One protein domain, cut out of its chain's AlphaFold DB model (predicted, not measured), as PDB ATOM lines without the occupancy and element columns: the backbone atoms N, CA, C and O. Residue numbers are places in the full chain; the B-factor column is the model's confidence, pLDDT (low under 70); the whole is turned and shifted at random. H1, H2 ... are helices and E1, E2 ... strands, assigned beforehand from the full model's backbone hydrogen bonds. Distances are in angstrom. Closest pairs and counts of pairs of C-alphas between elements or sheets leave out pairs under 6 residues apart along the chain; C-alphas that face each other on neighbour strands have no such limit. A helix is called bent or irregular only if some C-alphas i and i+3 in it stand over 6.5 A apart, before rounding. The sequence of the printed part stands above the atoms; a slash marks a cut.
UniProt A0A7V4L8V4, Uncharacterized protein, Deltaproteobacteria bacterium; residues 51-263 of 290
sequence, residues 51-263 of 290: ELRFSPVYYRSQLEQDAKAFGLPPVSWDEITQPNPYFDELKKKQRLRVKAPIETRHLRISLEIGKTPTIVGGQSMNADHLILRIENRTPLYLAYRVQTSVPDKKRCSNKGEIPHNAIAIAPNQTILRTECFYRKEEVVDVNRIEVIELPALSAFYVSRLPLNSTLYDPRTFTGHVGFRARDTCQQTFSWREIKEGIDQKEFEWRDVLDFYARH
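What this domain is: This is residues 51 to 263 of the 290 residues of an uncharacterized protein of Deltaproteobacteria bacterium (UniProt A0A7V4L8V4). Two strongly twisted sheets, E1 E2 E5 E7 and E3 E4 E6, lie partly face to face as a sandwich, their strands crossed at 53 degrees. H3 and H6 pack together on one face of the first sheet, and H1 packs on H3 at one end of the long axis; the hairpin E3 E4 is long and bent. The printed part has 213 residues with six named helices and seven named strands, in the order H1 H2 E1 E2 E3 E4 E5 E6 E7 H3 H4 H5 H6; the class is mixed, helices and strands. Neighbour strands are antiparallel in both sheets, the second in the order E3 E4 E6 and the first branched at E7. The whole is compact, with a radius of gyration of the C-alphas of 18.1 A, and spans 58 by 38 by 36 A.

How they stand to each other: In the branched sheet, E1, residues 86 to 90, and E2, residues 94 to 96, lie on one side of E7, residues 188 to 198, and E5, residues 141 to 149, on the other side. Within hydrogen-bond range are N 87 and O 195, 2.8 A, for E1 and E7; N 94 and O 190, 2.9 A, for E2 and E7; and N 145 and O 194, 2.8 A, for E5 and E7. In the other sheet, E3, residues 107 to 120, forms a hairpin with E4, residues 123 to 136, where N 112 and O 131 are 2.9 A apart. E4 is also the neighbour of E6, residues 174 to 181, with N 132 and O 177 at 2.8 A. H3, residues 200 to 206, and H6, residues 253 to 262, are on the same face of the branched sheet, H6 at a height over the sheet of 9.1 A. They touch at a steep tilt of 54 degrees, opposite ways; the closest C-alphas, of Ser 202 and Ala 261, are 4.2 A apart. H1, residues 56 to 70, touches H3 with residues 66 to 70 alone, about perpendicular at 84 degrees; the closest C-alphas, of Ala 67 and Leu 201, are 6.1 A apart. H2, residues 77 to 81, is close to H1 but not clearly touching, with the closest C-alphas, of Arg 60 and Trp 77, at 7.4 A. H5, residues 239 to 247, is close to H6 but not clearly touching, with the closest C-alphas, of Ile 246 and Trp 253, at 7.2 A. H4, residues 218 to 221, only grazes the sheet E3 E4 E6, with residues 219 to 221. Every O i to N i+4 pair is within hydrogen-bond range in H1, H2, H3, H5 and H6; H4 is too short for such a pair.

Where its parts are: H1 is 21.0 A long from C-alpha 56 at (41.246, 41.729, 118.612). E3 is 33.1 A and E4 35.1 A; they bend by 65 degrees at residue 113 and 64 degrees at residue 128. E5 is 25.5 A, E6 20.9 A and E7 27.9 A. H6 is 14.7 A, ending at C-alpha 262 at (36.410, 34.530, 109.352).

The domain as a whole: The C-alphas farthest apart, of Leu 52 and Lys 184, are 59.2 A apart. The printed part has no cut; the links E5 to E6, H3 to H4 and H4 to H5 are long. Mean pLDDT of the printed part is 93.2, and residues 212 to 214, 230, and 235 to 236 are under 70.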
ATOM      1  N   GLU A  51      50.641  45.259 113.041       77.75
ATOM      2  CA  GLU A  51      50.261  44.800 114.381       77.75
ATOM      3  C   GLU A  51      48.851  45.228 114.815       77.75
ATOM      4  O   GLU A  51      48.107  44.422 115.375       77.75
ATOM      5  N   LEU A  52      48.439  46.468 114.526       84.62
ATOM      6  CA  LEU A  52      47.112  46.965 114.907       84.62
ATOM      7  C   LEU A  52      46.003  46.238 114.147       84.62
ATOM      8  O   LEU A  52      44.938  45.982 114.715       84.62
ATOM      9  N   ARG A  53      46.270  45.853 112.893       85.44
ATOM     10  CA  ARG A  53      45.338  45.079 112.065       85.44
ATOM     11  C   ARG A  53      45.009  43.721 112.680       85.44
ATOM     12  O   ARG A  53      43.877  43.266 112.580       85.44
ATOM     13  N   PHE A  54      45.987  43.094 113.332       89.62
ATOM     14  CA  PHE A  54      45.794  41.814 114.009       89.62
ATOM     15  C   PHE A  54      45.333  41.958 115.468       89.62
ATOM     16  O   PHE A  54      45.228  40.960 116.181       89.62
ATOM     17  N   SER A  55      45.029  43.177 115.932       93.06
ATOM     18  CA  SER A  55      44.491  43.372 117.278       93.06
ATOM     19  C   SER A  55      43.028  42.893 117.366       93.06
ATOM     20  O   SER A  55      42.220  43.206 116.483       93.06
ATOM     21  N   PRO A  56      42.628  42.190 118.447       93.12
ATOM     22  CA  PRO A  56      41.246  41.729 118.612       93.12
ATOM     23  C   PRO A  56      40.212  42.863 118.608       93.12
ATOM     24  O   PRO A  56      39.091  42.680 118.144       93.12
ATOM     25  N   VAL A  57      40.585  44.046 119.114       93.44
ATOM     26  CA  VAL A  57      39.704  45.224 119.166       93.44
ATOM     27  C   VAL A  57      39.402  45.738 117.760       93.44
ATOM     28  O   VAL A  57      38.236  45.935 117.419       93.44
ATOM     29  N   TYR A  58      40.435  45.905 116.926       93.44
ATOM     30  CA  TYR A  58      40.256  46.331 115.541       93.44
ATOM     31  C   TYR A  58      39.418  45.315 114.762       93.44
ATOM     32  O   TYR A  58      38.427  45.685 114.133       93.44
ATOM     33  N   TYR A  59      39.754  44.032 114.877       95.38
ATOM     34  CA  TYR A  59      39.049  42.967 114.171       95.38
ATOM     35  C   TYR A  59      37.558  42.890 114.540       95.38
ATOM     36  O   TYR A  59      36.718  42.812 113.650       95.38
ATOM     37  N   ARG A  60      37.194  43.026 115.824       95.75
ATOM     38  CA  ARG A  60      35.781  43.120 116.244       95.75
ATOM     39  C   ARG A  60      35.059  44.302 115.599       95.75
ATOM     40  O   ARG A  60      33.980  44.125 115.043       95.75
ATOM     41  N   SER A  61      35.682  45.482 115.616       94.44
ATOM     42  CA  SER A  61      35.096  46.677 114.995       94.44
ATOM     43  C   SER A  61      34.889  46.505 113.485       94.44
ATOM     44  O   SER A  61      33.903  46.986 112.931       94.44
ATOM     45  N   GLN A  62      35.784  45.771 112.823       95.25
ATOM     46  CA  GLN A  62      35.685  45.455 111.405       95.25
ATOM     47  C   GLN A  62      34.534  44.488 111.109       95.25
ATOM     48  O   GLN A  62      33.778  44.737 110.174       95.25
ATOM     49  N   LEU A  63      34.343  43.440 111.920       96.50
ATOM     50  CA  LEU A  63      33.207  42.521 111.770       96.50
ATOM     51  C   LEU A  63      31.863  43.262 111.877       96.50
ATOM     52  O   LEU A  63      30.961  43.028 111.073       96.50
ATOM     53  N   GLU A  64      31.734  44.187 112.831       96.25
ATOM     54  CA  GLU A  64      30.530  45.013 112.997       96.25
ATOM     55  C   GLU A  64      30.295  45.948 111.801       96.25
ATOM     56  O   GLU A  64      29.169  46.067 111.306       96.25
ATOM     57  N   GLN A  65      31.355  46.601 111.311       95.75
ATOM     58  CA  GLN A  65      31.289  47.469 110.134       95.75
ATOM     59  C   GLN A  65      30.896  46.692 108.879       95.75
ATOM     60  O   GLN A  65      30.027  47.146 108.132       95.75
ATOM     61  N   ASP A  66      31.483  45.516 108.671       95.62
ATOM     62  CA  ASP A  66      31.189  44.657 107.528       95.62
ATOM     63  C   ASP A  66      29.755  44.114 107.596       95.62
ATOM     64  O   ASP A  66      29.024  44.197 106.608       95.62
ATOM     65  N   ALA A  67      29.300  43.642 108.763       96.38
ATOM     66  CA  ALA A  67      27.911  43.222 108.960       96.38
ATOM     67  C   ALA A  67      26.935  44.356 108.613       96.38
ATOM     68  O   ALA A  67      26.007  44.162 107.823       96.38
ATOM     69  N   LYS A  68      27.202  45.571 109.107       96.56
ATOM     70  CA  LYS A  68      26.411  46.764 108.783       96.56
ATOM     71  C   LYS A  68      26.436  47.082 107.286       96.56
ATOM     72  O   LYS A  68      25.382  47.350 106.710       96.56
ATOM     73  N   ALA A  69      27.600  47.030 106.640       94.44
ATOM     74  CA  ALA A  69      27.741  47.278 105.205       94.44
ATOM     75  C   ALA A  69      26.949  46.258 104.368       94.44
ATOM     76  O   ALA A  69      26.316  46.619 103.367       94.44
ATOM     77  N   PHE A  70      26.906  44.997 104.807       94.56
ATOM     78  CA  PHE A  70      26.108  43.938 104.189       94.56
ATOM     79  C   PHE A  70      24.629  43.937 104.596       94.56
ATOM     80  O   PHE A  70      23.851  43.167 104.029       94.56
ATOM     81  N   GLY A  71      24.199  44.847 105.473       95.88
ATOM     82  CA  GLY A  71      22.817  44.898 105.957       95.88
ATOM     83  C   GLY A  71      22.434  43.653 106.761       95.88
ATOM     84  O   GLY A  71      21.289  43.214 106.705       95.88
ATOM     85  N   LEU A  72      23.406  43.060 107.449       95.88
ATOM     86  CA  LEU A  72      23.256  41.886 108.298       95.88
ATOM     87  C   LEU A  72      23.166  42.305 109.771       95.88
ATOM     88  O   LEU A  72      23.664  43.375 110.139       95.88
ATOM     89  N   PRO A  73      22.558  41.474 110.636       95.38
ATOM     90  CA  PRO A  73      22.666  41.670 112.075       95.38
ATOM     91  C   PRO A  73      24.140  41.611 112.516       95.38
ATOM     92  O   PRO A  73      24.943  40.923 111.876       95.38
ATOM     93  N   PRO A  74      24.511  42.320 113.599       92.12
ATOM     94  CA  PRO A  74      25.859  42.240 114.144       92.12
ATOM     95  C   PRO A  74      26.164  40.798 114.560       92.12
ATOM     96  O   PRO A  74      25.346  40.144 115.206       92.12
ATOM     97  N   VAL A  75      27.344  40.311 114.180       92.81
ATOM     98  CA  VAL A  75      27.804  38.963 114.531       92.81
ATOM     99  C   VAL A  75      28.403  38.987 115.926       92.81
ATOM    100  O   VAL A  75      29.227  39.846 116.243       92.81
ATOM    101  N   SER A  76      27.997  38.035 116.764       93.75
ATOM    102  CA  SER A  76      28.574  37.915 118.102       93.75
ATOM    103  C   SER A  76      30.002  37.367 118.038       93.75
ATOM    104  O   SER A  76      30.352  36.563 117.170       93.75
ATOM    105  N   TRP A  77      30.847  37.778 118.986       93.06
ATOM    106  CA  TRP A  77      32.208  37.244 119.084       93.06
ATOM    107  C   TRP A  77      32.220  35.726 119.312       93.06
ATOM    108  O   TRP A  77      33.063  35.010 118.771       93.06
ATOM    109  N   ASP A  78      31.256  35.225 120.077       93.88
ATOM    110  CA  ASP A  78      31.141  33.799 120.359       93.88
ATOM    111  C   ASP A  78      30.797  33.015 119.087       93.88
ATOM    112  O   ASP A  78      31.380  31.963 118.842       93.88
ATOM    113  N   GLU A  79      29.934  33.557 118.223       94.06
ATOM    114  CA  GLU A  79      29.569  32.949 116.937       94.06
ATOM    115  C   GLU A  79      30.761  32.871 115.975       94.06
ATOM    116  O   GLU A  79      31.047  31.798 115.447       94.06
ATOM    117  N   ILE A  80      31.510  33.966 115.786       94.75
ATOM    118  CA  ILE A  80      32.652  33.974 114.852       94.75
ATOM    119  C   ILE A  80      33.842  33.153 115.355       94.75
ATOM    120  O   ILE A  80      34.728  32.814 114.571       94.75
ATOM    121  N   THR A  81      33.901  32.840 116.651       95.69
ATOM    122  CA  THR A  81      34.934  31.971 117.228       95.69
ATOM    123  C   THR A  81      34.540  30.497 117.169       95.69
ATOM    124  O   THR A  81      35.426  29.642 117.120       95.69
ATOM    125  N   GLN A  82      33.262  30.132 117.076       97.25
ATOM    126  CA  GLN A  82      32.921  28.713 116.978       97.25
ATOM    127  C   GLN A  82      33.518  28.053 115.716       97.25
ATOM    128  O   GLN A  82      33.625  28.684 114.654       97.25
ATOM    129  N   PRO A  83      33.956  26.785 115.800       97.56
ATOM    130  CA  PRO A  83      34.252  25.967 114.626       97.56
ATOM    131  C   PRO A  83      33.041  25.895 113.685       97.56
ATOM    132  O   PRO A  83      31.927  25.643 114.133       97.56
ATOM    133  N   ASN A  84      33.254  26.097 112.380       97.88
ATOM    134  CA  ASN A  84      32.181  26.027 111.381       97.88
ATOM    135  C   ASN A  84      31.952  24.565 110.970       97.88
ATOM    136  O   ASN A  84      32.869  24.009 110.366       97.88
ATOM    137  N   PRO A  85      30.805  23.916 111.228       98.19
ATOM    138  CA  PRO A  85      30.622  22.488 110.946       98.19
ATOM    139  C   PRO A  85      30.941  22.104 109.489       98.19
ATOM    140  O   PRO A  85      30.383  22.685 108.561       98.19
ATOM    141  N   TYR A  86      31.822  21.115 109.286       98.31
ATOM    142  CA  TYR A  86      32.243  20.618 107.965       98.31
ATOM    143  C   TYR A  86      31.746  19.192 107.697       98.31
ATOM    144  O   TYR A  86      31.844  18.311 108.553       98.31
ATOM    145  N   PHE A  87      31.287  18.949 106.468       98.38
ATOM    146  CA  PHE A  87      30.755  17.670 106.009       98.38
ATOM    147  C   PHE A  87      31.324  17.289 104.637       98.38
ATOM    148  O   PHE A  87      31.250  18.054 103.680       98.38
ATOM    149  N   ASP A  88      31.840  16.064 104.528       97.56
ATOM    150  CA  ASP A  88      32.261  15.432 103.270       97.56
ATOM    151  C   ASP A  88      31.183  14.414 102.863       97.56
ATOM    152  O   ASP A  88      31.280  13.219 103.158       97.56
ATOM    153  N   GLU A  89      30.089  14.931 102.301       98.00
ATOM    154  CA  GLU A  89      28.809  14.229 102.146       98.00
ATOM    155  C   GLU A  89      28.808  13.176 101.035       98.00
ATOM    156  O   GLU A  89      28.047  12.209 101.093       98.00
ATOM    157  N   LEU A  90      29.657  13.342 100.021       97.44
ATOM    158  CA  LEU A  90      29.824  12.370  98.946       97.44
ATOM    159  C   LEU A  90      31.301  12.251  98.597       97.44
ATOM    160  O   LEU A  90      31.898  13.205  98.114       97.44
ATOM    161  N   LYS A  91      31.866  11.055  98.786       94.50
ATOM    162  CA  LYS A  91      33.273  10.743  98.462       94.50
ATOM    163  C   LYS A  91      33.435   9.835  97.247       94.50
ATOM    164  O   LYS A  91      34.527   9.700  96.705       94.50
ATOM    165  N   LYS A  92      32.364   9.131  96.873       94.31
ATOM    166  CA  LYS A  92      32.371   8.164  95.778       94.31
ATOM    167  C   LYS A  92      31.798   8.815  94.534       94.31
ATOM    168  O   LYS A  92      30.745   9.444  94.588       94.31
ATOM    169  N   LYS A  93      32.473   8.586  93.409       96.38
ATOM    170  CA  LYS A  93      32.003   9.004  92.096       96.38
ATOM    171  C   LYS A  93      30.616   8.419  91.821       96.38
ATOM    172  O   LYS A  93      30.445   7.201  91.835       96.38
ATOM    173  N   GLN A  94      29.656   9.285  91.527       97.44
ATOM    174  CA  GLN A  94      28.285   8.915  91.209       97.44
ATOM    175  C   GLN A  94      27.847   9.575  89.903       97.44
ATOM    176  O   GLN A  94      27.933  10.789  89.740       97.44
ATOM    177  N   ARG A  95      27.345   8.764  88.970       96.75
ATOM    178  CA  ARG A  95      26.797   9.265  87.708       96.75
ATOM    179  C   ARG A  95      25.453   9.939  87.953       96.75
ATOM    180  O   ARG A  95      24.527   9.295  88.444       96.75
ATOM    181  N   LEU A  96      25.331  11.200  87.553       96.38
ATOM    182  CA  LEU A  96      24.099  11.968  87.665       96.38
ATOM    183  C   LEU A  96      23.277  11.807  86.383       96.38
ATOM    184  O   LEU A  96      23.710  12.181  85.292       96.38
ATOM    185  N   ARG A  97      22.093  11.204  86.504       91.88
ATOM    186  CA  ARG A  97      21.155  11.037  85.385       91.88
ATOM    187  C   ARG A  97      20.102  12.141  85.433       91.88
ATOM    188  O   ARG A  97      19.717  12.598  86.507       91.88
ATOM    189  N   VAL A  98      19.608  12.545  84.266       91.81
ATOM    190  CA  VAL A  98      18.515  13.521  84.161       91.81
ATOM    191  C   VAL A  98      17.295  12.986  84.926       91.81
ATOM    192  O   VAL A  98      16.943  11.818  84.768       91.81
ATOM    193  N   LYS A  99      16.676  13.825  85.767       87.50
ATOM    194  CA  LYS A  99      15.565  13.469  86.686       87.50
ATOM    195  C   LYS A  99      15.889  12.459  87.805       87.50
ATOM    196  O   LYS A  99      14.966  12.011  88.478       87.50
ATOM    197  N   ALA A 100      17.155  12.117  88.044       94.94
ATOM    198  CA  ALA A 100      17.564  11.276  89.174       94.94
ATOM    199  C   ALA A 100      18.462  12.087  90.125       94.94
ATOM    200  O   ALA A 100      19.683  12.085  89.945       94.94
ATOM    201  N   PRO A 101      17.878  12.838  91.080       97.44
ATOM    202  CA  PRO A 101      18.651  13.698  91.962       97.44
ATOM    203  C   PRO A 101      19.534  12.894  92.923       97.44
ATOM    204  O   PRO A 101      19.188  11.786  93.332       97.44
ATOM    205  N   ILE A 102      20.656  13.492  93.316       98.00
ATOM    206  CA  ILE A 102      21.453  13.075  94.470       98.00
ATOM    207  C   ILE A 102      21.016  13.943  95.643       98.00
ATOM    208  O   ILE A 102      21.057  15.171  95.558       98.00
ATOM    209  N   GLU A 103      20.593  13.306  96.725       98.12
ATOM    210  CA  GLU A 103      20.210  13.984  97.956       98.12
ATOM    211  C   GLU A 103      21.219  13.663  99.051       98.12
ATOM    212  O   GLU A 103      21.502  12.498  99.332       98.12
ATOM    213  N   THR A 104      21.769  14.712  99.650       98.25
ATOM    214  CA  THR A 104      22.636  14.644 100.824       98.25
ATOM    215  C   THR A 104      21.918  15.261 102.027       98.25
ATOM    216  O   THR A 104      20.725  15.578 101.953       98.25
ATOM    217  N   ARG A 105      22.622  15.425 103.156       98.12
ATOM    218  CA  ARG A 105      22.058  16.075 104.345       98.12
ATOM    219  C   ARG A 105      21.710  17.536 104.050       98.12
ATOM    220  O   ARG A 105      20.639  17.978 104.454       98.12
ATOM    221  N   HIS A 106      22.575  18.260 103.341       98.75
ATOM    222  CA  HIS A 106      22.378  19.691 103.096       98.75
ATOM    223  C   HIS A 106      21.844  20.016 101.701       98.75
ATOM    224  O   HIS A 106      21.102  20.986 101.544       98.75
ATOM    225  N   LEU A 107      22.221  19.237 100.685       98.75
ATOM    226  CA  LEU A 107      22.002  19.593  99.287       98.75
ATOM    227  C   LEU A 107      21.103  18.594  98.558       98.75
ATOM    228  O   LEU A 107      21.122  17.386  98.797       98.75
ATOM    229  N   ARG A 108      20.345  19.110  97.591       98.62
ATOM    230  CA  ARG A 108      19.704  18.325  96.534       98.62
ATOM    231  C   ARG A 108      20.278  18.749  95.193       98.62
ATOM    232  O   ARG A 108      20.224  19.921  94.830       98.62
ATOM    233  N   ILE A 109      20.841  17.792  94.467       98.50
ATOM    234  CA  ILE A 109      21.535  18.028  93.204       98.50
ATOM    235  C   ILE A 109      20.803  17.275  92.102       98.50
ATOM    236  O   ILE A 109      20.775  16.046  92.107       98.50
ATOM    237  N   SER A 110      20.234  17.991  91.138       98.19
ATOM    238  CA  SER A 110      19.583  17.404  89.964       98.19
ATOM    239  C   SER A 110      20.223  17.887  88.670       98.19
ATOM    240  O   SER A 110      20.830  18.955  88.602       98.19
ATOM    241  N   LEU A 111      20.095  17.067  87.628       97.75
ATOM    242  CA  LEU A 111      20.499  17.420  86.275       97.75
ATOM    243  C   LEU A 111      19.259  17.641  85.417       97.75
ATOM    244  O   LEU A 111      18.365  16.790  85.366       97.75
ATOM    245  N   GLU A 112      19.247  18.769  84.727       97.12
ATOM    246  CA  GLU A 112      18.171  19.222  83.856       97.12
ATOM    247  C   GLU A 112      18.742  19.608  82.489       97.12
ATOM    248  O   GLU A 112      19.941  19.846  82.340       97.12
ATOM    249  N   ILE A 113      17.881  19.638  81.475       97.12
ATOM    250  CA  ILE A 113      18.235  20.123  80.141       97.12
ATOM    251  C   ILE A 113      17.517  21.450  79.953       97.12
ATOM    252  O   ILE A 113      16.296  21.508  80.096       97.12
ATOM    253  N   GLY A 114      18.260  22.504  79.635       96.69
ATOM    254  CA  GLY A 114      17.684  23.826  79.416       96.69
ATOM    255  C   GLY A 114      18.425  24.616  78.351       96.69
ATOM    256  O   GLY A 114      19.608  24.391  78.096       96.69
ATOM    257  N   LYS A 115      17.718  25.555  77.722       97.12
ATOM    258  CA  LYS A 115      18.297  26.456  76.722       97.12
ATOM    259  C   LYS A 115      19.002  27.613  77.413       97.12
ATOM    260  O   LYS A 115      18.424  28.257  78.280       97.12
ATOM    261  N   THR A 116      20.250  27.871  77.041       96.38
ATOM    262  CA  THR A 116      21.049  29.001  77.547       96.38
ATOM    263  C   THR A 116      21.729  29.683  76.357       96.38
ATOM    264  O   THR A 116      22.164  28.971  75.439       96.38
ATOM    265  N   PRO A 117      21.812  31.026  76.328       94.12
ATOM    266  CA  PRO A 117      22.565  31.729  75.299       94.12
ATOM    267  C   PRO A 117      24.048  31.359  75.382       94.12
ATOM    268  O   PRO A 117      24.637  31.299  76.461       94.12
ATOM    269  N   THR A 118      24.656  31.104  74.231       93.38
ATOM    270  CA  THR A 118      26.076  30.791  74.079       93.38
ATOM    271  C   THR A 118      26.634  31.520  72.864       93.38
ATOM    272  O   THR A 118      25.899  31.814  71.921       93.38
ATOM    273  N   ILE A 119      27.939  31.785  72.857       89.50
ATOM    274  CA  ILE A 119      28.626  32.383  71.712       89.50
ATOM    275  C   ILE A 119      29.361  31.273  70.963       89.50
ATOM    276  O   ILE A 119      30.269  30.649  71.507       89.50
ATOM    277  N   VAL A 120      28.976  31.018  69.714       85.81
ATOM    278  CA  VAL A 120      29.623  30.028  68.841       85.81
ATOM    279  C   VAL A 120      30.018  30.733  67.550       85.81
ATOM    280  O   VAL A 120      29.171  31.287  66.857       85.81
ATOM    281  N   GLY A 121      31.320  30.772  67.246       85.94
ATOM    282  CA  GLY A 121      31.823  31.468  66.054       85.94
ATOM    283  C   GLY A 121      31.521  32.974  66.040       85.94
ATOM    284  O   GLY A 121      31.274  33.536  64.980       85.94
ATOM    285  N   GLY A 122      31.476  33.620  67.211       89.50
ATOM    286  CA  GLY A 122      31.157  35.049  67.344       89.50
ATOM    287  C   GLY A 122      29.665  35.391  67.259       89.50
ATOM    288  O   GLY A 122      29.300  36.547  67.454       89.50
ATOM    289  N   GLN A 123      28.793  34.407  67.022       91.75
ATOM    290  CA  GLN A 123      27.344  34.598  66.996       91.75
ATOM    291  C   GLN A 123      26.708  34.104  68.297       91.75
ATOM    292  O   GLN A 123      27.041  33.026  68.792       91.75
ATOM    293  N   SER A 124      25.780  34.894  68.843       93.25
ATOM    294  CA  SER A 124      24.971  34.500  69.997       93.25
ATOM    295  C   SER A 124      23.820  33.606  69.540       93.25
ATOM    296  O   SER A 124      23.018  34.006  68.697       93.25
ATOM    297  N   MET A 125      23.733  32.395  70.088       94.38
ATOM    298  CA  MET A 125      22.654  31.446  69.817       94.38
ATOM    299  C   MET A 125      22.197  30.753  71.100       94.38
ATOM    300  O   MET A 125      22.981  30.534  72.019       94.38
ATOM    301  N   ASN A 126      20.922  30.374  71.159       95.75
ATOM    302  CA  ASN A 126      20.399  29.556  72.250       95.75
ATOM    303  C   ASN A 126      20.628  28.078  71.932       95.75
ATOM    304  O   ASN A 126      20.130  27.584  70.922       95.75
ATOM    305  N   ALA A 127      21.335  27.372  72.809       95.94
ATOM    306  CA  ALA A 127      21.596  25.942  72.671       95.94
ATOM    307  C   ALA A 127      21.157  25.181  73.925       95.94
ATOM    308  O   ALA A 127      21.082  25.757  75.016       95.94
ATOM    309  N   ASP A 128      20.885  23.886  73.776       97.12
ATOM    310  CA  ASP A 128      20.560  23.016  74.902       97.12
ATOM    311  C   ASP A 128      21.820  22.707  75.719       97.12
ATOM    312  O   ASP A 128      22.867  22.317  75.192       97.12
ATOM    313  N   HIS A 129      21.707  22.870  77.030       97.25
ATOM    314  CA  HIS A 129      22.766  22.650  78.001       97.25
ATOM    315  C   HIS A 129      22.324  21.639  79.048       97.25
ATOM    316  O   HIS A 129      21.154  21.576  79.423       97.25
ATOM    317  N   LEU A 130      23.294  20.889  79.558       97.00
ATOM    318  CA  LEU A 130      23.174  20.175  80.817       97.00
ATOM    319  C   LEU A 130      23.323  21.190  81.951       97.00
ATOM    320  O   LEU A 130      24.399  21.766  82.129       97.00
ATOM    321  N   ILE A 131      22.244  21.425  82.688       97.56
ATOM    322  CA  ILE A 131      22.173  22.374  83.798       97.56
ATOM    323  C   ILE A 131      22.111  21.582  85.098       97.56
ATOM    324  O   ILE A 131      21.201  20.784  85.318       97.56
ATOM    325  N   LEU A 132      23.094  21.803  85.962       98.12
ATOM    326  CA  LEU A 132      23.094  21.318  87.326       98.12
ATOM    327  C   LEU A 132      22.279  22.279  88.189       98.12
ATOM    328  O   LEU A 132      22.630  23.452  88.331       98.12
ATOM    329  N   ARG A 133      21.202  21.770  88.774       98.44
ATOM    330  CA  ARG A 133      20.421  22.455  89.795       98.44
ATOM    331  C   ARG A 133      20.941  22.013  91.158       98.44
ATOM    332  O   ARG A 133      20.965  20.819  91.449       98.44
ATOM    333  N   ILE A 134      21.375  22.971  91.971       98.69
ATOM    334  CA  ILE A 134      21.881  22.743  93.328       98.69
ATOM    335  C   ILE A 134      20.965  23.499  94.283       98.69
ATOM    336  O   ILE A 134      20.835  24.718  94.194       98.69
ATOM    337  N   GLU A 135      20.315  22.773  95.178       98.75
ATOM    338  CA  GLU A 135      19.344  23.306  96.126       98.75
ATOM    339  C   GLU A 135      19.846  23.097  97.553       98.75
ATOM    340  O   GLU A 135      20.142  21.968  97.948       98.75
ATOM    341  N   ASN A 136      19.947  24.186  98.312       98.75
ATOM    342  CA  ASN A 136      20.170  24.146  99.750       98.75
ATOM    343  C   ASN A 136      18.850  23.793 100.435       98.75
ATOM    344  O   ASN A 136      17.873  24.518 100.288       98.75
ATOM    345  N   ARG A 137      18.820  22.693 101.184       98.69
ATOM    346  CA  ARG A 137      17.624  22.196 101.883       98.69
ATOM    347  C   ARG A 137      17.523  22.678 103.329       98.69
ATOM    348  O   ARG A 137      16.665  22.211 104.073       98.69
ATOM    349  N   THR A 138      18.455  23.523 103.754       98.56
ATOM    350  CA  THR A 138      18.622  23.920 105.150       98.56
ATOM    351  C   THR A 138      18.303  25.402 105.342       98.56
ATOM    352  O   THR A 138      18.409  26.192 104.396       98.56
ATOM    353  N   PRO A 139      17.957  25.814 106.574       98.19
ATOM    354  CA  PRO A 139      17.789  27.222 106.914       98.19
ATOM    355  C   PRO A 139      19.129  27.952 107.122       98.19
ATOM    356  O   PRO A 139      19.126  29.114 107.521       98.19
ATOM    357  N   LEU A 140      20.265  27.289 106.888       98.12
ATOM    358  CA  LEU A 140      21.604  27.823 107.124       98.12
ATOM    359  C   LEU A 140      22.231  28.305 105.817       98.12
ATOM    360  O   LEU A 140      21.920  27.799 104.735       98.12
ATOM    361  N   TYR A 141      23.141  29.272 105.915       98.56
ATOM    362  CA  TYR A 141      24.043  29.556 104.807       98.56
ATOM    363  C   TYR A 141      25.082  28.446 104.717       98.56
ATOM    364  O   TYR A 141      25.571  27.962 105.736       98.56
ATOM    365  N   LEU A 142      25.445  28.070 103.495       98.69
ATOM    366  CA  LEU A 142      26.439  27.031 103.264       98.69
ATOM    367  C   LEU A 142      27.547  27.569 102.367       98.69
ATOM    368  O   LEU A 142      27.253  28.158 101.326       98.69
ATOM    369  N   ALA A 143      28.804  27.295 102.713       98.12
ATOM    370  CA  ALA A 143      29.841  27.146 101.698       98.12
ATOM    371  C   ALA A 143      29.799  25.710 101.185       98.12
ATOM    372  O   ALA A 143      29.673  24.767 101.962       98.12
ATOM    373  N   TYR A 144      29.898  25.526  99.877       98.06
ATOM    374  CA  TYR A 144      29.740  24.225  99.260       98.06
ATOM    375  C   TYR A 144      30.744  24.009  98.125       98.06
ATOM    376  O   TYR A 144      31.259  24.938  97.492       98.06
ATOM    377  N   ARG A 145      31.008  22.736  97.841       96.62
ATOM    378  CA  ARG A 145      31.820  22.303  96.709       96.62
ATOM    379  C   ARG A 145      31.216  21.059  96.085       96.62
ATOM    380  O   ARG A 145      31.369  19.959  96.602       96.62
ATOM    381  N   VAL A 146      30.570  21.233  94.934       97.25
ATOM    382  CA  VAL A 146      30.107  20.120  94.092       97.25
ATOM    383  C   VAL A 146      31.081  19.941  92.934       97.25
ATOM    384  O   VAL A 146      31.012  20.654  91.924       97.25
ATOM    385  N   GLN A 147      32.003  18.990  93.092       96.44
ATOM    386  CA  GLN A 147      33.003  18.663  92.082       96.44
ATOM    387  C   GLN A 147      32.421  17.674  91.076       96.44
ATOM    388  O   GLN A 147      32.098  16.538  91.422       96.44
ATOM    389  N   THR A 148      32.350  18.083  89.814       97.25
ATOM    390  CA  THR A 148      31.839  17.256  88.718       97.25
ATOM    391  C   THR A 148      32.911  16.968  87.672       97.25
ATOM    392  O   THR A 148      33.869  17.728  87.500       97.25
ATOM    393  N   SER A 149      32.756  15.863  86.948       96.25
ATOM    394  CA  SER A 149      33.534  15.546  85.749       96.25
ATOM    395  C   SER A 149      32.622  15.254  84.570       96.25
ATOM    396  O   SER A 149      31.545  14.683  84.726       96.25
ATOM    397  N   VAL A 150      33.113  15.618  83.392       95.69
ATOM    398  CA  VAL A 150      32.513  15.359  82.082       95.69
ATOM    399  C   VAL A 150      33.538  14.613  81.219       95.69
ATOM    400  O   VAL A 150      34.737  14.757  81.484       95.69
ATOM    401  N   PRO A 151      33.116  13.839  80.202       93.12
ATOM    402  CA  PRO A 151      34.036  13.078  79.354       93.12
ATOM    403  C   PRO A 151      35.081  13.944  78.640       93.12
ATOM    404  O   PRO A 151      36.252  13.581  78.595       93.12
ATOM    405  N   ASP A 152      34.670  15.106  78.119       92.50
ATOM    406  CA  ASP A 152      35.539  16.027  77.380       92.50
ATOM    407  C   ASP A 152      35.450  17.444  77.962       92.50
ATOM    408  O   ASP A 152      34.546  18.225  77.657       92.50
ATOM    409  N   LYS A 153      36.422  17.793  78.811       91.62
ATOM    410  CA  LYS A 153      36.471  19.109  79.462       91.62
ATOM    411  C   LYS A 153      36.643  20.263  78.474       91.62
ATOM    412  O   LYS A 153      36.063  21.323  78.699       91.62
ATOM    413  N   LYS A 154      37.425  20.070  77.405       90.25
ATOM    414  CA  LYS A 154      37.721  21.129  76.425       90.25
ATOM    415  C   LYS A 154      36.472  21.479  75.630       90.25
ATOM    416  O   LYS A 154      36.180  22.647  75.420       90.25
ATOM    417  N   ARG A 155      35.680  20.475  75.250       90.06
ATOM    418  CA  ARG A 155      34.399  20.708  74.575       90.06
ATOM    419  C   ARG A 155      33.407  21.481  75.444       90.06
ATOM    420  O   ARG A 155      32.638  22.286  74.928       90.06
ATOM    421  N   CYS A 156      33.430  21.250  76.753       92.56
ATOM    422  CA  CYS A 156      32.509  21.890  77.687       92.56
ATOM    423  C   CYS A 156      32.975  23.267  78.193       92.56
ATOM    424  O   CYS A 156      32.225  23.896  78.941       92.56
ATOM    425  N   SER A 157      34.174  23.748  77.833       90.12
ATOM    426  CA  SER A 157      34.675  25.048  78.308       90.12
ATOM    427  C   SER A 157      33.956  26.236  77.669       90.12
ATOM    428  O   SER A 157      33.810  27.264  78.315       90.12
ATOM    429  N   ASN A 158      33.469  26.083  76.434       87.81
ATOM    430  CA  ASN A 158      32.868  27.165  75.637       87.81
ATOM    431  C   ASN A 158      31.330  27.150  75.683       87.81
ATOM    432  O   ASN A 158      30.666  27.473  74.701       87.81
ATOM    433  N   LYS A 159      30.764  26.673  76.791       93.75
ATOM    434  CA  LYS A 159      29.315  26.598  77.006       93.75
ATOM    435  C   LYS A 159      28.740  27.958  77.409       93.75
ATOM    436  O   LYS A 159      29.461  28.807  77.922       93.75
ATOM    437  N   GLY A 160      27.425  28.111  77.278       94.19
ATOM    438  CA  GLY A 160      26.693  29.232  77.858       94.19
ATOM    439  C   GLY A 160      26.824  29.267  79.381       94.19
ATOM    440  O   GLY A 160      26.938  28.228  80.040       94.19
ATOM    441  N   GLU A 161      26.800  30.464  79.952       94.19
ATOM    442  CA  GLU A 161      27.012  30.695  81.380       94.19
ATOM    443  C   GLU A 161      25.737  31.214  82.035       94.19
ATOM    444  O   GLU A 161      25.047  32.078  81.497       94.19
ATOM    445  N   ILE A 162      25.428  30.677  83.214       96.19
ATOM    446  CA  ILE A 162      24.352  31.177  84.070       96.19
ATOM    447  C   ILE A 162      25.017  31.861  85.264       96.19
ATOM    448  O   ILE A 162      25.848  31.217  85.914       96.19
ATOM    449  N   PRO A 163      24.681  33.127  85.569       95.50
ATOM    450  CA  PRO A 163      25.140  33.780  86.786       95.50
ATOM    451  C   PRO A 163      24.708  32.993  88.029       95.50
ATOM    452  O   PRO A 163      23.521  32.732  88.220       95.50
ATOM    453  N   HIS A 164      25.659  32.602  88.869       96.00
ATOM    454  CA  HIS A 164      25.406  31.874  90.111       96.00
ATOM    455  C   HIS A 164      26.528  32.106  91.120       96.00
ATOM    456  O   HIS A 164      27.642  32.460  90.757       96.00
ATOM    457  N   ASN A 165      26.277  31.853  92.398       96.00
ATOM    458  CA  ASN A 165      27.349  31.816  93.383       96.00
ATOM    459  C   ASN A 165      27.923  30.397  93.444       96.00
ATOM    460  O   ASN A 165      27.217  29.472  93.825       96.00
ATOM    461  N   ALA A 166      29.178  30.217  93.024       95.12
ATOM    462  CA  ALA A 166      29.813  28.904  92.919       95.12
ATOM    463  C   ALA A 166      30.425  28.399  94.243       95.12
ATOM    464  O   ALA A 166      30.919  27.271  94.287       95.12
ATOM    465  N   ILE A 167      30.402  29.226  95.296       95.69
ATOM    466  CA  ILE A 167      31.025  28.939  96.598       95.69
ATOM    467  C   ILE A 167      29.983  28.859  97.696       95.69
ATOM    468  O   ILE A 167      30.030  27.941  98.504       95.69
ATOM    469  N   ALA A 168      29.079  29.836  97.754       97.19
ATOM    470  CA  ALA A 168      28.118  29.962  98.835       97.19
ATOM    471  C   ALA A 168      26.683  29.910  98.324       97.19
ATOM    472  O   ALA A 168      26.373  30.405  97.243       97.19
ATOM    473  N   ILE A 169      25.796  29.336  99.125       98.38
ATOM    474  CA  ILE A 169      24.371  29.243  98.828       98.38
ATOM    475  C   ILE A 169      23.574  29.669 100.059       98.38
ATOM    476  O   ILE A 169      23.875  29.271 101.186       98.38
ATOM    477  N   ALA A 170      22.593  30.543  99.846       98.44
ATOM    478  CA  ALA A 170      21.748  31.064 100.910       98.44
ATOM    479  C   ALA A 170      20.748  29.996 101.399       98.44
ATOM    480  O   ALA A 170      20.521  29.001 100.696       98.44
ATOM    481  N   PRO A 171      20.143  30.181 102.586       98.62
ATOM    482  CA  PRO A 171      19.099  29.304 103.104       98.62
ATOM    483  C   PRO A 171      17.996  29.040 102.081       98.62
ATOM    484  O   PRO A 171      17.484  29.979 101.471       98.62
ATOM    485  N   ASN A 172      17.622  27.771 101.899       98.50
ATOM    486  CA  ASN A 172      16.550  27.345 100.984       98.50
ATOM    487  C   ASN A 172      16.707  27.818  99.522       98.50
ATOM    488  O   ASN A 172      15.759  27.778  98.734       98.50
ATOM    489  N   GLN A 173      17.891  28.305  99.143       98.50
ATOM    490  CA  GLN A 173      18.139  28.824  97.809       98.50
ATOM    491  C   GLN A 173      18.385  27.675  96.836       98.50
ATOM    492  O   GLN A 173      18.991  26.655  97.162       98.50
ATOM    493  N   THR A 174      17.961  27.879  95.594       98.56
ATOM    494  CA  THR A 174      18.413  27.082  94.458       98.56
ATOM    495  C   THR A 174      19.300  27.925  93.559       98.56
ATOM    496  O   THR A 174      18.948  29.053  93.217       98.56
ATOM    497  N   ILE A 175      20.407  27.345  93.116       98.06
ATOM    498  CA  ILE A 175      21.253  27.895  92.062       98.06
ATOM    499  C   ILE A 175      21.291  26.950  90.861       98.06
ATOM    500  O   ILE A 175      21.124  25.733  90.986       98.06
ATOM    501  N   LEU A 176      21.534  27.528  89.689       98.19
ATOM    502  CA  LEU A 176      21.667  26.806  88.432       98.19
ATOM    503  C   LEU A 176      23.064  27.038  87.870       98.19
ATOM    504  O   LEU A 176      23.543  28.168  87.823       98.19
ATOM    505  N   ARG A 177      23.705  25.967  87.414       96.69
ATOM    506  CA  ARG A 177      25.045  26.005  86.835       96.69
ATOM    507  C   ARG A 177      25.079  25.156  85.579       96.69
ATOM    508  O   ARG A 177      24.758  23.974  85.619       96.69
ATOM    509  N   THR A 178      25.508  25.717  84.458       97.19
ATOM    510  CA  THR A 178      25.725  24.915  83.251       97.19
ATOM    511  C   THR A 178      26.957  24.023  83.416       97.19
ATOM    512  O   THR A 178      28.011  24.474  83.863       97.19
ATOM    513  N   GLU A 179      26.849  22.753  83.036       96.06
ATOM    514  CA  GLU A 179      27.939  21.773  83.099       96.06
ATOM    515  C   GLU A 179      28.572  21.556  81.723       96.06
ATOM    516  O   GLU A 179      29.794  21.566  81.611       96.06
ATOM    517  N   CYS A 180      27.765  21.380  80.676       96.06
ATOM    518  CA  CYS A 180      28.210  21.196  79.293       96.06
ATOM    519  C   CYS A 180      27.051  21.463  78.317       96.06
ATOM    520  O   CYS A 180      25.909  21.635  78.744       96.06
ATOM    521  N   PHE A 181      27.321  21.442  77.013       95.31
ATOM    522  CA  PHE A 181      26.276  21.280  76.003       95.31
ATOM    523  C   PHE A 181      25.573  19.931  76.160       95.31
ATOM    524  O   PHE A 181      26.200  18.925  76.492       95.31
ATOM    525  N   TYR A 182      24.271  19.899  75.898       95.25
ATOM    526  CA  TYR A 182      23.526  18.651  75.886       95.25
ATOM    527  C   TYR A 182      23.760  17.882  74.581       95.25
ATOM    528  O   TYR A 182      23.614  18.419  73.484       95.25
ATOM    529  N   ARG A 183      24.094  16.594  74.707       92.06
ATOM    530  CA  ARG A 183      24.031  15.593  73.633       92.06
ATOM    531  C   ARG A 183      23.556  14.278  74.239       92.06
ATOM    532  O   ARG A 183      23.728  14.051  75.433       92.06
ATOM    533  N   LYS A 184      23.002  13.389  73.413       88.50
ATOM    534  CA  LYS A 184      22.397  12.119  73.858       88.50
ATOM    535  C   LYS A 184      23.339  11.235  74.698       88.50
ATOM    536  O   LYS A 184      22.869  10.500  75.559       88.50
ATOM    537  N   GLU A 185      24.644  11.318  74.456       86.31
ATOM    538  CA  GLU A 185      25.673  10.506  75.123       86.31
ATOM    539  C   GLU A 185      26.417  11.247  76.243       86.31
ATOM    540  O   GLU A 185      27.256  10.651  76.916       86.31
ATOM    541  N   GLU A 186      26.133  12.534  76.458       88.88
ATOM    542  CA  GLU A 186      26.831  13.320  77.477       88.88
ATOM    543  C   GLU A 186      26.415  12.886  78.879       88.88
ATOM    544  O   GLU A 186      25.243  12.631  79.171       88.88
ATOM    545  N   VAL A 187      27.405  12.809  79.766       92.62
ATOM    546  CA  VAL A 187      27.221  12.381  81.151       92.62
ATOM    547  C   VAL A 187      27.891  13.382  82.076       92.62
ATOM    548  O   VAL A 187      28.957  13.912  81.766       92.62
ATOM    549  N   VAL A 188      27.276  13.614  83.230       96.94
ATOM    550  CA  VAL A 188      27.896  14.356  84.326       96.94
ATOM    551  C   VAL A 188      28.056  13.388  85.482       96.94
ATOM    552  O   VAL A 188      27.084  12.785  85.935       96.94
ATOM    553  N   ASP A 189      29.282  13.235  85.957       97.81
ATOM    554  CA  ASP A 189      29.562  12.487  87.174       97.81
ATOM    555  C   ASP A 189      29.845  13.471  88.308       97.81
ATOM    556  O   ASP A 189      30.659  14.382  88.149       97.81
ATOM    557  N   VAL A 190      29.198  13.283  89.456       97.94
ATOM    558  CA  VAL A 190      29.521  13.995  90.694       97.94
ATOM    559  C   VAL A 190      30.587  13.188  91.422       97.94
ATOM    560  O   VAL A 190      30.371  12.034  91.786       97.94
ATOM    561  N   ASN A 191      31.762  13.781  91.591       97.38
ATOM    562  CA  ASN A 191      32.917  13.131  92.203       97.38
ATOM    563  C   ASN A 191      32.964  13.362  93.710       97.38
ATOM    564  O   ASN A 191      33.313  12.447  94.452       97.38
ATOM    565  N   ARG A 192      32.635  14.587  94.140       97.31
ATOM    566  CA  ARG A 192      32.690  14.984  95.545       97.31
ATOM    567  C   ARG A 192      31.657  16.052  95.882       97.31
ATOM    568  O   ARG A 192      31.401  16.927  95.050       97.31
ATOM    569  N   ILE A 193      31.104  15.977  97.091       98.25
ATOM    570  CA  ILE A 193      30.257  17.016  97.688       98.25
ATOM    571  C   ILE A 193      30.816  17.341  99.071       98.25
ATOM    572  O   ILE A 193      30.816  16.483  99.951       98.25
ATOM    573  N   GLU A 194      31.284  18.573  99.243       98.12
ATOM    574  CA  GLU A 194      31.755  19.110 100.523       98.12
ATOM    575  C   GLU A 194      30.879  20.302 100.925       98.12
ATOM    576  O   GLU A 194      30.478  21.087 100.060       98.12
ATOM    577  N   VAL A 195      30.583  20.439 102.217       98.62
ATOM    578  CA  VAL A 195      29.733  21.503 102.770       98.62
ATOM    579  C   VAL A 195      30.326  22.021 104.080       98.62
ATOM    580  O   VAL A 195      30.817  21.238 104.890       98.62
ATOM    581  N   ILE A 196      30.265  23.335 104.288       98.62
ATOM    582  CA  ILE A 196      30.519  24.005 105.565       98.62
ATOM    583  C   ILE A 196      29.276  24.828 105.910       98.62
ATOM    584  O   ILE A 196      28.858  25.666 105.108       98.62
ATOM    585  N   GLU A 197      28.693  24.595 107.083       98.56
ATOM    586  CA  GLU A 197      27.633  25.447 107.634       98.56
ATOM    587  C   GLU A 197      28.250  26.775 108.102       98.56
ATOM    588  O   GLU A 197      29.263  26.774 108.802       98.56
ATOM    589  N   LEU A 198      27.669  27.909 107.696       97.88
ATOM    590  CA  LEU A 198      28.235  29.237 107.935       97.88
ATOM    591  C   LEU A 198      27.239  30.201 108.596       97.88
ATOM    592  O   LEU A 198      26.068  30.248 108.205       97.88
ATOM    593  N   PRO A 199      27.727  31.070 109.500       97.25
ATOM    594  CA  PRO A 199      27.076  32.334 109.826       97.25
ATOM    595  C   PRO A 199      26.821  33.197 108.587       97.25
ATOM    596  O   PRO A 199      27.528  33.100 107.577       97.25
ATOM    597  N   ALA A 200      25.857  34.115 108.678       97.31
ATOM    598  CA  ALA A 200      25.502  34.984 107.557       97.31
ATOM    599  C   ALA A 200      26.699  35.825 107.072       97.31
ATOM    600  O   ALA A 200      27.021  35.800 105.887       97.31
ATOM    601  N   LEU A 201      27.408  36.517 107.974       97.25
ATOM    602  CA  LEU A 201      28.569  37.337 107.596       97.25
ATOM    603  C   LEU A 201      29.669  36.499 106.935       97.25
ATOM    604  O   LEU A 201      30.199  36.881 105.894       97.25
ATOM    605  N   SER A 202      29.955  35.326 107.500       97.69
ATOM    606  CA  SER A 202      30.928  34.383 106.957       97.69
ATOM    607  C   SER A 202      30.581  33.952 105.538       97.69
ATOM    608  O   SER A 202      31.451  33.944 104.666       97.69
ATOM    609  N   ALA A 203      29.305  33.659 105.275       97.69
ATOM    610  CA  ALA A 203      28.815  33.323 103.942       97.69
ATOM    611  C   ALA A 203      28.995  34.483 102.951       97.69
ATOM    612  O   ALA A 203      29.367  34.262 101.796       97.69
ATOM    613  N   PHE A 204      28.782  35.723 103.399       96.81
ATOM    614  CA  PHE A 204      29.037  36.912 102.588       96.81
ATOM    615  C   PHE A 204      30.523  37.088 102.283       96.81
ATOM    616  O   PHE A 204      30.851  37.349 101.128       96.81
ATOM    617  N   TYR A 205      31.431  36.874 103.237       95.81
ATOM    618  CA  TYR A 205      32.868  36.921 102.954       95.81
ATOM    619  C   TYR A 205      33.294  35.884 101.915       95.81
ATOM    620  O   TYR A 205      33.892  36.253 100.902       95.81
ATOM    621  N   VAL A 206      32.933  34.612 102.101       95.50
ATOM    622  CA  VAL A 206      33.341  33.563 101.153       95.50
ATOM    623  C   VAL A 206      32.689  33.735  99.783       95.50
ATOM    624  O   VAL A 206      33.319  33.428  98.779       95.50
ATOM    625  N   SER A 207      31.468  34.285  99.705       95.75
ATOM    626  CA  SER A 207      30.769  34.526  98.431       95.75
ATOM    627  C   SER A 207      31.490  35.488  97.492       95.75
ATOM    628  O   SER A 207      31.157  35.559  96.313       95.75
ATOM    629  N   ARG A 208      32.432  36.266  98.025       94.06
ATOM    630  CA  ARG A 208      33.146  37.319  97.308       94.06
ATOM    631  C   ARG A 208      34.484  36.839  96.758       94.06
ATOM    632  O   ARG A 208      35.115  37.575  96.001       94.06
ATOM    633  N   LEU A 209      34.943  35.649  97.142       92.19
ATOM    634  CA  LEU A 209      36.261  35.164  96.752       92.19
ATOM    635  C   LEU A 209      36.350  35.026  95.229       92.19
ATOM    636  O   LEU A 209      35.539  34.318  94.631       92.19
ATOM    637  N   PRO A 210      37.327  35.670  94.570       87.81
ATOM    638  CA  PRO A 210      37.503  35.492  93.141       87.81
ATOM    639  C   PRO A 210      37.894  34.040  92.854       87.81
ATOM    640  O   PRO A 210      38.829  33.480  93.420       87.81
ATOM    641  N   LEU A 211      37.140  33.420  91.952       80.44
ATOM    642  CA  LEU A 211      37.321  32.017  91.590       80.44
ATOM    643  C   LEU A 211      38.293  31.808  90.442       80.44
ATOM    644  O   LEU A 211      38.419  30.691  89.942       80.44
ATOM    645  N   ASN A 212      38.985  32.871  90.030       66.62
ATOM    646  CA  ASN A 212      39.940  32.844  88.944       66.62
ATOM    647  C   ASN A 212      41.150  31.977  89.332       66.62
ATOM    648  O   ASN A 212      42.189  32.454  89.769       66.62
ATOM    649  N   SER A 213      40.992  30.677  89.070       54.72
ATOM    650  CA  SER A 213      41.987  29.704  88.609       54.72
ATOM    651  C   SER A 213      42.406  28.538  89.507       54.72
ATOM    652  O   SER A 213      43.243  27.764  89.038       54.72
ATOM    653  N   THR A 214      41.874  28.311  90.724       53.16
ATOM    654  CA  THR A 214      42.606  27.370  91.610       53.16
ATOM    655  C   THR A 214      41.836  26.373  92.485       53.16
ATOM    656  O   THR A 214      42.332  25.264  92.674       53.16
ATOM    657  N   LEU A 215      40.605  26.651  92.925       77.00
ATOM    658  CA  LEU A 215      39.830  25.687  93.739       77.00
ATOM    659  C   LEU A 215      38.773  24.894  92.953       77.00
ATOM    660  O   LEU A 215      38.351  23.805  93.372       77.00
ATOM    661  N   TYR A 216      38.349  25.444  91.817       88.75
ATOM    662  CA  TYR A 216      37.217  24.977  91.025       88.75
ATOM    663  C   TYR A 216      37.625  24.788  89.563       88.75
ATOM    664  O   TYR A 216      38.552  25.427  89.063       88.75
ATOM    665  N   ASP A 217      36.922  23.901  88.863       89.62
ATOM    666  CA  ASP A 217      37.099  23.723  87.423       89.62
ATOM    667  C   ASP A 217      36.579  24.990  86.707       89.62
ATOM    668  O   ASP A 217      35.454  25.395  87.020       89.62
ATOM    669  N   PRO A 218      37.331  25.610  85.769       89.62
ATOM    670  CA  PRO A 218      36.899  26.796  85.015       89.62
ATOM    671  C   PRO A 218      35.477  26.706  84.495       89.62
ATOM    672  O   PRO A 218      34.669  27.605  84.704       89.62
ATOM    673  N   ARG A 219      35.117  25.538  83.964       91.81
ATOM    674  CA  ARG A 219      33.773  25.223  83.479       91.81
ATOM    675  C   ARG A 219      32.676  25.505  84.509       91.81
ATOM    676  O   ARG A 219      31.558  25.845  84.138       91.81
ATOM    677  N   THR A 220      32.969  25.330  85.790       91.94
ATOM    678  CA  THR A 220      31.996  25.420  86.882       91.94
ATOM    679  C   THR A 220      31.957  26.775  87.578       91.94
ATOM    680  O   THR A 220      31.003  27.009  88.308       91.94
ATOM    681  N   PHE A 221      32.932  27.663  87.367       91.00
ATOM    682  CA  PHE A 221      32.978  28.935  88.092       91.00
ATOM    683  C   PHE A 221      32.810  30.183  87.226       91.00
ATOM    684  O   PHE A 221      32.631  31.250  87.797       91.00
ATOM    685  N   THR A 222      32.862  30.111  85.890       89.38
ATOM    686  CA  THR A 222      32.896  31.342  85.070       89.38
ATOM    687  C   THR A 222      31.696  32.270  85.292       89.38
ATOM    688  O   THR A 222      31.861  33.482  85.344       89.38
ATOM    689  N   GLY A 223      30.512  31.710  85.560       91.31
ATOM    690  CA  GLY A 223      29.315  32.481  85.915       91.31
ATOM    691  C   GLY A 223      29.285  33.000  87.357       91.31
ATOM    692  O   GLY A 223      28.209  33.347  87.839       91.31
ATOM    693  N   HIS A 224      30.405  32.992  88.084       93.88
ATOM    694  CA  HIS A 224      30.417  33.320  89.503       93.88
ATOM    695  C   HIS A 224      30.029  34.774  89.777       93.88
ATOM    696  O   HIS A 224      30.676  35.713  89.318       93.88
ATOM    697  N   VAL A 225      29.006  34.940  90.607       93.88
ATOM    698  CA  VAL A 225      28.619  36.203  91.231       93.88
ATOM    699  C   VAL A 225      28.416  35.976  92.728       93.88
ATOM    700  O   VAL A 225      27.859  34.953  93.132       93.88
ATOM    701  N   GLY A 226      28.881  36.908  93.560       93.56
ATOM    702  CA  GLY A 226      28.609  36.880  94.999       93.56
ATOM    703  C   GLY A 226      27.141  37.177  95.316       93.56
ATOM    704  O   GLY A 226      26.342  37.452  94.418       93.56
ATOM    705  N   PHE A 227      26.767  37.160  96.601       94.62
ATOM    706  CA  PHE A 227      25.386  37.483  97.003       94.62
ATOM    707  C   PHE A 227      24.961  38.904  96.619       94.62
ATOM    708  O   PHE A 227      23.781  39.162  96.390       94.62
ATOM    709  N   ARG A 228      25.927  39.817  96.514       90.44
ATOM    710  CA  ARG A 228      25.745  41.157  95.964       90.44
ATOM    711  C   ARG A 228      26.502  41.271  94.647       90.44
ATOM    712  O   ARG A 228      27.647  40.833  94.523       90.44
ATOM    713  N   ALA A 229      25.842  41.849  93.646       72.44
ATOM    714  CA  ALA A 229      26.436  42.030  92.331       72.44
ATOM    715  C   ALA A 229      27.677  42.934  92.431       72.44
ATOM    716  O   ALA A 229      27.599  44.013  93.008       72.44
ATOM    717  N   ARG A 230      28.786  42.512  91.804       67.31
ATOM    718  CA  ARG A 230      30.075  43.238  91.723       67.31
ATOM    719  C   ARG A 230      30.911  43.304  93.013       67.31
ATOM    720  O   ARG A 230      31.932  43.980  93.011       67.31
ATOM    721  N   ASP A 231      30.564  42.540  94.047       77.12
ATOM    722  CA  ASP A 231      31.301  42.528  95.324       77.12
ATOM    723  C   ASP A 231      32.470  41.523  95.378       77.12
ATOM    724  O   ASP A 231      32.873  41.107  96.463       77.12
ATOM    725  N   THR A 232      33.057  41.122  94.247       87.06
ATOM    726  CA  THR A 232      34.230  40.229  94.277       87.06
ATOM    727  C   THR A 232      35.419  40.913  94.946       87.06
ATOM    728  O   THR A 232      35.687  42.089  94.690       87.06
ATOM    729  N   CYS A 233      36.147  40.185  95.787       87.19
ATOM    730  CA  CYS A 233      37.345  40.691  96.443       87.19
ATOM    731  C   CYS A 233      38.371  41.146  95.410       87.19
ATOM    732  O   CYS A 233      38.546  40.501  94.369       87.19
ATOM    733  N   GLN A 234      39.099  42.215  95.728       81.75
ATOM    734  CA  GLN A 234      40.308  42.523  94.976       81.75
ATOM    735  C   GLN A 234      41.316  41.393  95.202       81.75
ATOM    736  O   GLN A 234      41.389  40.824  96.291       81.75
ATOM    737  N   GLN A 235      42.061  41.027  94.163       69.38
ATOM    738  CA  GLN A 235      43.045  39.952  94.226       69.38
ATOM    739  C   GLN A 235      44.284  40.420  95.007       69.38
ATOM    740  O   GLN A 235      45.316  40.740  94.429       69.38
ATOM    741  N   THR A 236      44.153  40.505  96.330       66.25
ATOM    742  CA  THR A 236      45.188  40.968  97.270       66.25
ATOM    743  C   THR A 236      46.191  39.871  97.641       66.25
ATOM    744  O   THR A 236      47.193  40.161  98.284       66.25
ATOM    745  N   PHE A 237      45.959  38.624  97.216       74.62
ATOM    746  CA  PHE A 237      46.796  37.460  97.517       74.62
ATOM    747  C   PHE A 237      46.964  36.522  96.312       74.62
ATOM    748  O   PHE A 237      46.200  36.545  95.339       74.62
ATOM    749  N   SER A 238      47.995  35.677  96.381       81.25
ATOM    750  CA  SER A 238      48.384  34.760  95.310       81.25
ATOM    751  C   SER A 238      47.491  33.516  95.285       81.25
ATOM    752  O   SER A 238      47.780  32.493  95.905       81.25
ATOM    753  N   TRP A 239      46.400  33.562  94.516       81.62
ATOM    754  CA  TRP A 239      45.571  32.371  94.275       81.62
ATOM    755  C   TRP A 239      46.369  31.202  93.721       81.62
ATOM    756  O   TRP A 239      46.064  30.057  94.049       81.62
ATOM    757  N   ARG A 240      47.390  31.486  92.905       83.88
ATOM    758  CA  ARG A 240      48.294  30.485  92.339       83.88
ATOM    759  C   ARG A 240      48.966  29.654  93.430       83.88
ATOM    760  O   ARG A 240      48.969  28.435  93.317       83.88
ATOM    761  N   GLU A 241      49.463  30.289  94.488       87.94
ATOM    762  CA  GLU A 241      50.052  29.584  95.635       87.94
ATOM    763  C   GLU A 241      49.011  28.754  96.387       87.94
ATOM    764  O   GLU A 241      49.293  27.621  96.773       87.94
ATOM    765  N   ILE A 242      47.786  29.279  96.531       88.69
ATOM    766  CA  ILE A 242      46.666  28.521  97.107       88.69
ATOM    767  C   ILE A 242      46.381  27.264  96.273       88.69
ATOM    768  O   ILE A 242      46.168  26.186  96.831       88.69
ATOM    769  N   LYS A 243      46.422  27.377  94.936       87.56
ATOM    770  CA  LYS A 243      46.294  26.225  94.030       87.56
ATOM    771  C   LYS A 243      47.334  25.182  94.317       87.56
ATOM    772  O   LYS A 243      47.014  24.010  94.451       87.56
ATOM    773  N   GLU A 244      48.576  25.636  94.291       88.88
ATOM    774  CA  GLU A 244      49.733  24.779  94.276       88.88
ATOM    775  C   GLU A 244      49.790  24.006  95.583       88.88
ATOM    776  O   GLU A 244      49.946  22.791  95.550       88.88
ATOM    777  N   GLY A 245      49.507  24.672  96.706       91.12
ATOM    778  CA  GLY A 245      49.389  24.012  97.997       91.12
ATOM    779  C   GLY A 245      48.265  22.974  98.048       91.12
ATOM    780  O   GLY A 245      48.473  21.893  98.589       91.12
ATOM    781  N   ILE A 246      47.106  23.215  97.426       90.44
ATOM    782  CA  ILE A 246      46.035  22.200  97.352       90.44
ATOM    783  C   ILE A 246      46.392  21.042  96.421       90.44
ATOM    784  O   ILE A 246      46.150  19.884  96.766       90.44
ATOM    785  N   ASP A 247      46.985  21.326  95.262       89.88
ATOM    786  CA  ASP A 247      47.428  20.307  94.308       89.88
ATOM    787  C   ASP A 247      48.539  19.428  94.930       89.88
ATOM    788  O   ASP A 247      48.556  18.211  94.727       89.88
ATOM    789  N   GLN A 248      49.414  20.022  95.751       93.75
ATOM    790  CA  GLN A 248      50.461  19.351  96.536       93.75
ATOM    791  C   GLN A 248      49.954  18.754  97.860       93.75
ATOM    792  O   GLN A 248      50.712  18.076  98.552       93.75
ATOM    793  N   LYS A 249      48.671  18.947  98.199       94.00
ATOM    794  CA  LYS A 249      48.039  18.496  99.453       94.00
ATOM    795  C   LYS A 249      48.687  19.061 100.729       94.00
ATOM    796  O   LYS A 249      48.637  18.421 101.775       94.00
ATOM    797  N   GLU A 250      49.274  20.254 100.664       94.81
ATOM    798  CA  GLU A 250      49.776  20.986 101.834       94.81
ATOM    799  C   GLU A 250      48.623  21.392 102.767       94.81
ATOM    800  O   GLU A 250      48.748  21.327 103.989       94.81
ATOM    801  N   PHE A 251      47.494  21.792 102.182       94.56
ATOM    802  CA  PHE A 251      46.231  22.115 102.843       94.56
ATOM    803  C   PHE A 251      45.065  21.763 101.910       94.56
ATOM    804  O   PHE A 251      45.251  21.419 100.741       94.56
ATOM    805  N   GLU A 252      43.846  21.817 102.430       94.50
ATOM    806  CA  GLU A 252      42.626  21.425 101.741       94.50
ATOM    807  C   GLU A 252      41.680  22.609 101.501       94.50
ATOM    808  O   GLU A 252      41.822  23.697 102.057       94.50
ATOM    809  N   TRP A 253      40.649  22.376 100.683       94.25
ATOM    810  CA  TRP A 253      39.592  23.354 100.403       94.25
ATOM    811  C   TRP A 253      38.972  23.923 101.688       94.25
ATOM    812  O   TRP A 253      38.835  25.138 101.813       94.25
ATOM    813  N   ARG A 254      38.671  23.069 102.676       96.19
ATOM    814  CA  ARG A 254      38.075  23.508 103.948       96.19
ATOM    815  C   ARG A 254      38.947  24.498 104.723       96.19
ATOM    816  O   ARG A 254      38.397  25.350 105.409       96.19
ATOM    817  N   ASP A 255      40.273  24.417 104.592       96.25
ATOM    818  CA  ASP A 255      41.197  25.304 105.304       96.25
ATOM    819  C   ASP A 255      41.102  26.728 104.738       96.25
ATOM    820  O   ASP A 255      40.976  27.698 105.484       96.25
ATOM    821  N   VAL A 256      41.078  26.848 103.407       95.00
ATOM    822  CA  VAL A 256      40.929  28.134 102.708       95.00
ATOM    823  C   VAL A 256      39.563  28.750 102.991       95.00
ATOM    824  O   VAL A 256      39.459  29.947 103.265       95.00
ATOM    825  N   LEU A 257      38.504  27.940 102.938       96.06
ATOM    826  CA  LEU A 257      37.145  28.435 103.132       96.06
ATOM    827  C   LEU A 257      36.877  28.831 104.581       96.06
ATOM    828  O   LEU A 257      36.249  29.861 104.796       96.06
ATOM    829  N   ASP A 258      37.383  28.089 105.567       97.38
ATOM    830  CA  ASP A 258      37.262  28.482 106.975       97.38
ATOM    831  C   ASP A 258      38.072  29.746 107.294       97.38
ATOM    832  O   ASP A 258      37.588  30.601 108.037       97.38
ATOM    833  N   PHE A 259      39.246  29.933 106.677       96.25
ATOM    834  CA  PHE A 259      39.990  31.186 106.808       96.25
ATOM    835  C   PHE A 259      39.155  32.375 106.324       96.25
ATOM    836  O   PHE A 259      38.912  33.314 107.083       96.25
ATOM    837  N   TYR A 260      38.665  32.330 105.084       95.81
ATOM    838  CA  TYR A 260      37.898  33.438 104.508       95.81
ATOM    839  C   TYR A 260      36.464  33.543 105.039       95.81
ATOM    840  O   TYR A 260      35.853  34.599 104.924       95.81
ATOM    841  N   ALA A 261      35.933  32.508 105.689       97.00
ATOM    842  CA  ALA A 261      34.703  32.609 106.472       97.00
ATOM    843  C   ALA A 261      34.873  33.522 107.695       97.00
ATOM    844  O   ALA A 261      33.898  34.085 108.186       97.00
ATOM    845  N   ARG A 262      36.101  33.689 108.188       97.00
ATOM    846  CA  ARG A 262      36.410  34.530 109.352       97.00
ATOM    847  C   ARG A 262      37.057  35.848 108.948       97.00
ATOM    848  O   ARG A 262      36.967  36.826 109.681       97.00
ATOM    849  N   HIS A 263      37.696  35.899 107.788       95.38
ATOM    850  CA  HIS A 263      38.510  37.035 107.394       95.38
ATOM    851  C   HIS A 263      38.017  37.668 106.097       95.38
ATOM    852  O   HIS A 263      37.930  37.012 105.059       95.38
TER     853      HIS A 263